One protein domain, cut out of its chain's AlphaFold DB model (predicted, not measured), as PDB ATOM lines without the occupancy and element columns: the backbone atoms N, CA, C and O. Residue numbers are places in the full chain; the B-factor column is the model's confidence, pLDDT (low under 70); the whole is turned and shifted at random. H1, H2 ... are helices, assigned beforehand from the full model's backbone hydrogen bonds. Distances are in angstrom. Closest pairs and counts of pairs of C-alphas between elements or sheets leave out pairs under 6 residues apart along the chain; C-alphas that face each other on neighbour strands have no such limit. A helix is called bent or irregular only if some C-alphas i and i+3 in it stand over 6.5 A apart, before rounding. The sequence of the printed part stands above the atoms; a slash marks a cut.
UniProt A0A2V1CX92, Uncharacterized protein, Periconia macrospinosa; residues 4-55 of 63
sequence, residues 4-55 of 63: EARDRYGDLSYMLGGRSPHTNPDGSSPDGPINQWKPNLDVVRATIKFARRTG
ATOM      1  N   GLU A   4     -22.504  46.616  48.433       73.56
ATOM      2  CA  GLU A   4     -21.450  47.396  47.776       73.56
ATOM      3  C   GLU A   4     -21.451  47.261  46.243       73.56
ATOM      4  O   GLU A   4     -21.292  48.242  45.527       73.56
ATOM      5  N   ALA A   5     -21.700  46.063  45.703       71.31
ATOM      6  CA  ALA A   5     -21.724  45.851  44.255       71.31
ATOM      7  C   ALA A   5     -22.926  46.527  43.569       71.31
ATOM      8  O   ALA A   5     -22.866  46.808  42.374       71.31
ATOM      9  N   ARG A   6     -24.014  46.781  44.309       78.31
ATOM     10  CA  ARG A   6     -25.170  47.534  43.807       78.31
ATOM     11  C   ARG A   6     -24.840  49.019  43.699       78.31
ATOM     12  O   ARG A   6     -25.154  49.626  42.682       78.31
ATOM     13  N   ASP A   7     -24.187  49.567  44.718       83.19
ATOM     14  CA  ASP A   7     -23.810  50.984  44.759       83.19
ATOM     15  C   ASP A   7     -22.695  51.299  43.746       83.19
ATOM     16  O   ASP A   7     -22.587  52.417  43.254       83.19
ATOM     17  N   ARG A   8     -21.905  50.283  43.371       83.81
ATOM     18  CA  ARG A   8     -20.828  50.349  42.370       83.81
ATOM     19  C   ARG A   8     -21.241  49.817  40.992       83.81
ATOM     20  O   ARG A   8     -20.391  49.430  40.188       83.81
ATOM     21  N   TYR A   9     -22.540  49.755  40.702       82.69
ATOM     22  CA  TYR A   9     -23.017  49.295  39.400       82.69
ATOM     23  C   TYR A   9     -22.535  50.221  38.269       82.69
ATOM     24  O   TYR A   9     -22.688  51.435  38.345       82.69
ATOM     25  N   GLY A  10     -21.958  49.643  37.211       84.44
ATOM     26  CA  GLY A  10     -21.377  50.382  36.080       84.44
ATOM     27  C   GLY A  10     -19.904  50.769  36.251       84.44
ATOM     28  O   GLY A  10     -19.258  51.149  35.278       84.44
ATOM     29  N   ASP A  11     -19.335  50.606  37.446       91.19
ATOM     30  CA  ASP A  11     -17.917  50.847  37.695       91.19
ATOM     31  C   ASP A  11     -17.065  49.653  37.241       91.19
ATOM     32  O   ASP A  11     -16.808  48.708  37.991       91.19
ATOM     33  N   LEU A  12     -16.631  49.685  35.978       90.06
ATOM     34  CA  LEU A  12     -15.834  48.605  35.392       90.06
ATOM     35  C   LEU A  12     -14.486  48.407  36.086       90.06
ATOM     36  O   LEU A  12     -14.009  47.274  36.136       90.06
ATOM     37  N   SER A  13     -13.892  49.471  36.634       92.12
ATOM     38  CA  SER A  13     -12.622  49.350  37.354       92.12
ATOM     39  C   SER A  13     -12.829  48.482  38.589       92.12
ATOM     40  O   SER A  13     -12.208  47.428  38.688       92.12
ATOM     41  N   TYR A  14     -13.800  48.821  39.439       92.62
ATOM     42  CA  TYR A  14     -14.160  48.001  40.600       92.62
ATOM     43  C   TYR A  14     -14.552  46.565  40.212       92.62
ATOM     44  O   TYR A  14     -14.047  45.593  40.779       92.62
ATOM     45  N   MET A  15     -15.415  46.411  39.201       92.00
ATOM     46  CA  MET A  15     -15.927  45.103  38.774       92.00
ATOM     47  C   MET A  15     -14.848  44.153  38.244       92.00
ATOM     48  O   MET A  15     -15.027  42.935  38.321       92.00
ATOM     49  N   LEU A  16     -13.757  44.696  37.701       92.38
ATOM     50  CA  LEU A  16     -12.623  43.944  37.164       92.38
ATOM     51  C   LEU A  16     -11.425  43.902  38.126       92.38
ATOM     52  O   LEU A  16     -10.395  43.325  37.788       92.38
ATOM     53  N   GLY A  17     -11.567  44.447  39.339       92.69
ATOM     54  CA  GLY A  17     -10.535  44.403  40.375       92.69
ATOM     55  C   GLY A  17      -9.474  45.496  40.254       92.69
ATOM     56  O   GLY A  17      -8.405  45.374  40.841       92.69
ATOM     57  N   GLY A  18      -9.755  46.547  39.493       92.94
ATOM     58  CA  GLY A  18      -9.016  47.800  39.490       92.94
ATOM     59  C   GLY A  18      -9.559  48.797  40.514       92.94
ATOM     60  O   GLY A  18     -10.629  48.612  41.098       92.94
ATOM     61  N   ARG A  19      -8.792  49.864  40.730       91.62
ATOM     62  CA  ARG A  19      -9.203  50.999  41.556       91.62
ATOM     63  C   ARG A  19     -10.005  51.971  40.704       91.62
ATOM     64  O   ARG A  19      -9.622  52.272  39.575       91.62
ATOM     65  N   SER A  20     -11.100  52.463  41.242       90.00
ATOM     66  CA  SER A  20     -11.996  53.375  40.563       90.00
ATOM     67  C   SER A  20     -11.361  54.743  40.363       90.00
ATOM     68  O   SER A  20     -10.773  55.295  41.296       90.00
ATOM     69  N   PRO A  21     -11.493  55.318  39.156       86.25
ATOM     70  CA  PRO A  21     -10.913  56.620  38.841       86.25
ATOM     71  C   PRO A  21     -11.737  57.783  39.407       86.25
ATOM     72  O   PRO A  21     -11.263  58.914  39.435       86.25
ATOM     73  N   HIS A  22     -12.972  57.518  39.841       85.56
ATOM     74  CA  HIS A  22     -13.891  58.531  40.343       85.56
ATOM     75  C   HIS A  22     -13.769  58.697  41.857       85.56
ATOM     76  O   HIS A  22     -13.508  57.742  42.592       85.56
ATOM     77  N   THR A  23     -14.021  59.917  42.316       88.69
ATOM     78  CA  THR A  23     -14.133  60.267  43.730       88.69
ATOM     79  C   THR A  23     -15.595  60.478  44.105       88.69
ATOM     80  O   THR A  23     -16.409  60.905  43.285       88.69
ATOM     81  N   ASN A  24     -15.919  60.211  45.362       86.81
ATOM     82  CA  ASN A  24     -17.186  60.588  45.970       86.81
ATOM     83  C   ASN A  24     -17.343  62.127  45.993       86.81
ATOM     84  O   ASN A  24     -16.354  62.851  45.830       86.81
ATOM     85  N   PRO A  25     -18.559  62.655  46.236       89.19
ATOM     86  CA  PRO A  25     -18.797  64.101  46.323       89.19
ATOM     87  C   PRO A  25     -17.975  64.820  47.402       89.19
ATOM     88  O   PRO A  25     -17.697  66.006  47.274       89.19
ATOM     89  N   ASP A  26     -17.572  64.103  48.452       90.88
ATOM     90  CA  ASP A  26     -16.704  64.599  49.526       90.88
ATOM     91  C   ASP A  26     -15.202  64.543  49.173       90.88
ATOM     92  O   ASP A  26     -14.354  64.848  50.009       90.88
ATOM     93  N   GLY A  27     -14.855  64.139  47.946       87.69
ATOM     94  CA  GLY A  27     -13.479  63.976  47.474       87.69
ATOM     95  C   GLY A  27     -12.804  62.676  47.921       87.69
ATOM     96  O   GLY A  27     -11.668  62.411  47.524       87.69
ATOM     97  N   SER A  28     -13.478  61.835  48.711       89.69
ATOM     98  CA  SER A  28     -12.936  60.541  49.120       89.69
ATOM     99  C   SER A  28     -12.954  59.535  47.966       89.69
ATOM    100  O   SER A  28     -13.779  59.598  47.053       89.69
ATOM    101  N   SER A  29     -12.026  58.578  47.983       89.75
ATOM    102  CA  SER A  29     -12.087  57.450  47.054       89.75
ATOM    103  C   SER A  29     -13.117  56.439  47.565       89.75
ATOM    104  O   SER A  29     -13.040  56.059  48.737       89.75
ATOM    105  N   PRO A  30     -14.024  55.932  46.712       88.75
ATOM    106  CA  PRO A  30     -14.980  54.900  47.111       88.75
ATOM    107  C   PRO A  30     -14.291  53.562  47.437       88.75
ATOM    108  O   PRO A  30     -14.896  52.675  48.026       88.75
ATOM    109  N   ASP A  31     -13.015  53.429  47.077       88.62
ATOM    110  CA  ASP A  31     -12.142  52.295  47.379       88.62
ATOM    111  C   ASP A  31     -11.357  52.443  48.687       88.62
ATOM    112  O   ASP A  31     -10.563  51.571  49.048       88.62
ATOM    113  N   GLY A  32     -11.537  53.570  49.374       88.81
ATOM    114  CA  GLY A  32     -10.786  53.908  50.568       88.81
ATOM    115  C   GLY A  32      -9.308  54.250  50.303       88.81
ATOM    116  O   GLY A  32      -8.903  54.593  49.178       88.81
ATOM    117  N   PRO A  33      -8.483  54.224  51.366       90.94
ATOM    118  CA  PRO A  33      -7.063  54.558  51.303       90.94
ATOM    119  C   PRO A  33      -6.263  53.620  50.387       90.94
ATOM    120  O   PRO A  33      -6.389  52.400  50.464       90.94
ATOM    121  N   ILE A  34      -5.369  54.180  49.560       88.56
ATOM    122  CA  ILE A  34      -4.585  53.409  48.572       88.56
ATOM    123  C   ILE A  34      -3.721  52.309  49.207       88.56
ATOM    124  O   ILE A  34      -3.551  51.246  48.623       88.56
ATOM    125  N   ASN A  35      -3.207  52.534  50.416       92.06
ATOM    126  CA  ASN A  35      -2.376  51.572  51.145       92.06
ATOM    127  C   ASN A  35      -3.163  50.369  51.693       92.06
ATOM    128  O   ASN A  35      -2.561  49.362  52.057       92.06
ATOM    129  N   GLN A  36      -4.488  50.475  51.772       90.69
ATOM    130  CA  GLN A  36      -5.383  49.410  52.231       90.69
ATOM    131  C   GLN A  36      -6.193  48.811  51.081       90.69
ATOM    132  O   GLN A  36      -6.904  47.824  51.280       90.69
ATOM    133  N   TRP A  37      -6.078  49.388  49.883       90.88
ATOM    134  CA  TRP A  37      -6.863  48.981  48.735       90.88
ATOM    135  C   TRP A  37      -6.543  47.546  48.321       90.88
ATOM    136  O   TRP A  37      -5.387  47.176  48.094       90.88
ATOM    137  N   LYS A  38      -7.598  46.738  48.202       93.12
ATOM    138  CA  LYS A  38      -7.553  45.379  47.666       93.12
ATOM    139  C   LYS A  38      -8.812  45.122  46.839       93.12
ATOM    140  O   LYS A  38      -9.890  45.558  47.236       93.12
ATOM    141  N   PRO A  39      -8.705  44.384  45.724       92.75
ATOM    142  CA  PRO A  39      -9.867  44.046  44.919       92.75
ATOM    143  C   PRO A  39     -10.806  43.087  45.657       92.75
ATOM    144  O   PRO A  39     -10.369  42.136  46.311       92.75
ATOM    145  N   ASN A  40     -12.111  43.280  45.471       92.06
ATOM    146  CA  ASN A  40     -13.117  42.329  45.923       92.06
ATOM    147  C   ASN A  40     -13.178  41.132  44.955       92.06
ATOM    148  O   ASN A  40     -13.837  41.175  43.913       92.06
ATOM    149  N   LEU A  41     -12.473  40.046  45.288       94.25
ATOM    150  CA  LEU A  41     -12.347  38.875  44.411       94.25
ATOM    151  C   LEU A  41     -13.680  38.170  44.122       94.25
ATOM    152  O   LEU A  41     -13.818  37.547  43.065       94.25
ATOM    153  N   ASP A  42     -14.663  38.268  45.016       93.50
ATOM    154  CA  ASP A  42     -15.986  37.686  44.783       93.50
ATOM    155  C   ASP A  42     -16.736  38.443  43.688       93.50
ATOM    156  O   ASP A  42     -17.348  37.819  42.814       93.50
ATOM    157  N   VAL A  43     -16.617  39.774  43.675       91.88
ATOM    158  CA  VAL A  43     -17.148  40.617  42.597       91.88
ATOM    159  C   VAL A  43     -16.436  40.306  41.287       91.88
ATOM    160  O   VAL A  43     -17.108  39.999  40.308       91.88
ATOM    161  N   VAL A  44     -15.101  40.266  41.272       93.50
ATOM    162  CA  VAL A  44     -14.326  39.950  40.056       93.50
ATOM    163  C   VAL A  44     -14.741  38.602  39.463       93.50
ATOM    164  O   VAL A  44     -15.035  38.491  38.270       93.50
ATOM    165  N   ARG A  45     -14.841  37.559  40.295       94.56
ATOM    166  CA  ARG A  45     -15.296  36.230  39.856       94.56
ATOM    167  C   ARG A  45     -16.724  36.260  39.321       94.56
ATOM    168  O   ARG A  45     -17.009  35.574  38.338       94.56
ATOM    169  N   ALA A  46     -17.623  37.010  39.955       92.75
ATOM    170  CA  ALA A  46     -18.996  37.165  39.487       92.75
ATOM    171  C   ALA A  46     -19.050  37.882  38.128       92.75
ATOM    172  O   ALA A  46     -19.730  37.394  37.224       92.75
ATOM    173  N   THR A  47     -18.275  38.955  37.949       92.19
ATOM    174  CA  THR A  47     -18.153  39.702  36.689       92.19
ATOM    175  C   THR A  47     -17.639  38.809  35.564       92.19
ATOM    176  O   THR A  47     -18.256  38.745  34.504       92.19
ATOM    177  N   ILE A  48     -16.570  38.038  35.798       92.25
ATOM    178  CA  ILE A  48     -16.029  37.101  34.800       92.25
ATOM    179  C   ILE A  48     -17.071  36.034  34.439       92.25
ATOM    180  O   ILE A  48     -17.297  35.758  33.260       92.25
ATOM    181  N   LYS A  49     -17.745  35.439  35.435       92.94
ATOM    182  CA  LYS A  49     -18.814  34.451  35.197       92.94
ATOM    183  C   LYS A  49     -19.955  35.044  34.369       92.94
ATOM    184  O   LYS A  49     -20.445  34.375  33.461       92.94
ATOM    185  N   PHE A  50     -20.364  36.275  34.664       91.19
ATOM    186  CA  PHE A  50     -21.378  36.996  33.901       91.19
ATOM    187  C   PHE A  50     -20.922  37.238  32.457       91.19
ATOM    188  O   PHE A  50     -21.613  36.837  31.520       91.19
ATOM    189  N   ALA A  51     -19.732  37.808  32.267       91.38
ATOM    190  CA  ALA A  51     -19.198  38.132  30.950       91.38
ATOM    191  C   ALA A  51     -19.081  36.880  30.063       91.38
ATOM    192  O   ALA A  51     -19.554  36.897  28.926       91.38
ATOM    193  N   ARG A  52     -18.597  35.757  30.620       91.06
ATOM    194  CA  ARG A  52     -18.594  34.442  29.949       91.06
ATOM    195  C   ARG A  52     -19.997  33.964  29.572       91.06
ATOM    196  O   ARG A  52     -20.220  33.593  28.428       91.06
ATOM    197  N   ARG A  53     -20.951  33.975  30.511       92.19
ATOM    198  CA  ARG A  53     -22.332  33.505  30.266       92.19
ATOM    199  C   ARG A  53     -23.046  34.295  29.177       92.19
ATOM    200  O   ARG A  53     -23.869  33.741  28.466       92.19
ATOM    201  N   THR A  54     -22.735  35.579  29.065       91.94
ATOM    202  CA  THR A  54     -23.339  36.462  28.062       91.94
ATOM    203  C   THR A  54     -22.591  36.494  26.731       91.94
ATOM    204  O   THR A  54     -22.917  37.315  25.884       91.94
ATOM    205  N   GLY A  55     -21.559  35.664  26.560       88.81
ATOM    206  CA  GLY A  55     -20.767  35.615  25.331       88.81
ATOM    207  C   GLY A  55     -19.865  36.828  25.092       88.81
ATOM    208  O   GLY A  55     -19.187  36.875  24.078       88.81
TER     209      GLY A  55
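This is residues 4 to 55 of the 63 residues of an uncharacterized protein of Periconia macrospinosa (UniProt A0A2V1CX92). Picture an elongated shape with one straight helix, H3, at one end and a wide loop of chain, residues 16 to 40, that goes out to the other end and folds back. Two helices of four residues each, H1 and H2, lie near the first part of H3, between the two far ends, and residues 49 to 55, of which 49 to 53 belong to H3, stick out free. The printed part has 52 residues with three named helices, in the order H1, H2, H3, and no named strand; the class is all helix, though under half of the residues, 21 of 52, are in named elements. The whole is only just compact, close to loose, with a radius of gyration of the C-alphas of 11.8 A, and its C-alphas span 37 by 21 by 16 A.

Start at the first printed residue, where H1, residues 4 to 7, touches no helix. Go on over a tight link of 4 residues to H2, residues 12 to 15. H1 and H2 are apart, but only just, their closest C-alphas being 8.0 A from each other. From H2 a long link of 25 residues leads to H3, residues 41 to 53, the longest helix. Look at Met 15 and Val 44 for the closest C-alphas of H2 and H3, which are 5.5 A apart. H2 and H3 only just touch, with 3 pairs of C-alphas within 8 A, and H3 does so with residues 43 to 47 alone. The centres of H2 and H3 are 10.9 A apart. H1 and H3 are close but not clearly touching, with 1 pair of C-alphas within 8 A, those of Ala 5 and Val 43 at 7.1 A. Their centres are 14.4 A apart. Now check the backbone: in H3 every pair of O of residue i and N of residue i+4 is within hydrogen-bond range, while H1 and H2 are too short for such a pair and each has its 1 pair of O of residue i and N of residue i+3 within range. No helix is bent or irregular.

Find C-alpha 4 at (-21.450, 47.396, 47.776), where H1 begins at Glu 4; it ends at Asp 7. H2 runs from Leu 12, with its C-alpha at (-15.834, 48.605, 35.392), to Met 15. Then read the long stretch with no named element, residues 16 to 40, by its y values: Leu 16 has its C-alpha at (-12.623, 43.944, 37.164), Asp 26 lies far out at (-16.704, 64.599, 49.526), and Asn 40 is back at (-13.117, 42.329, 45.923). H3 begins at Leu 41, C-alpha at (-12.347, 38.875, 44.411), and ends at Arg 53, C-alpha at (-22.332, 33.505, 30.266), 18.1 A from its first C-alpha.

Compare Asp 26 in the long link with Gly 55, the last printed residue, to find the greatest extent: their C-alphas are the two farthest apart, at 38.0 A. From the first to the last printed C-alpha, Glu 4 to Gly 55, it is 25.4 A. The C-alphas of residues 16 to 40 lie 6 to 19 A from the mean of all C-alphas. The printed part has no cut. In the B-factor column of this predicted model, you will find a mean pLDDT of 89.4 for the printed part; no printed residue is under 70. The mean pLDDT is 77 in H1, 92 in H2 and 93 in H3.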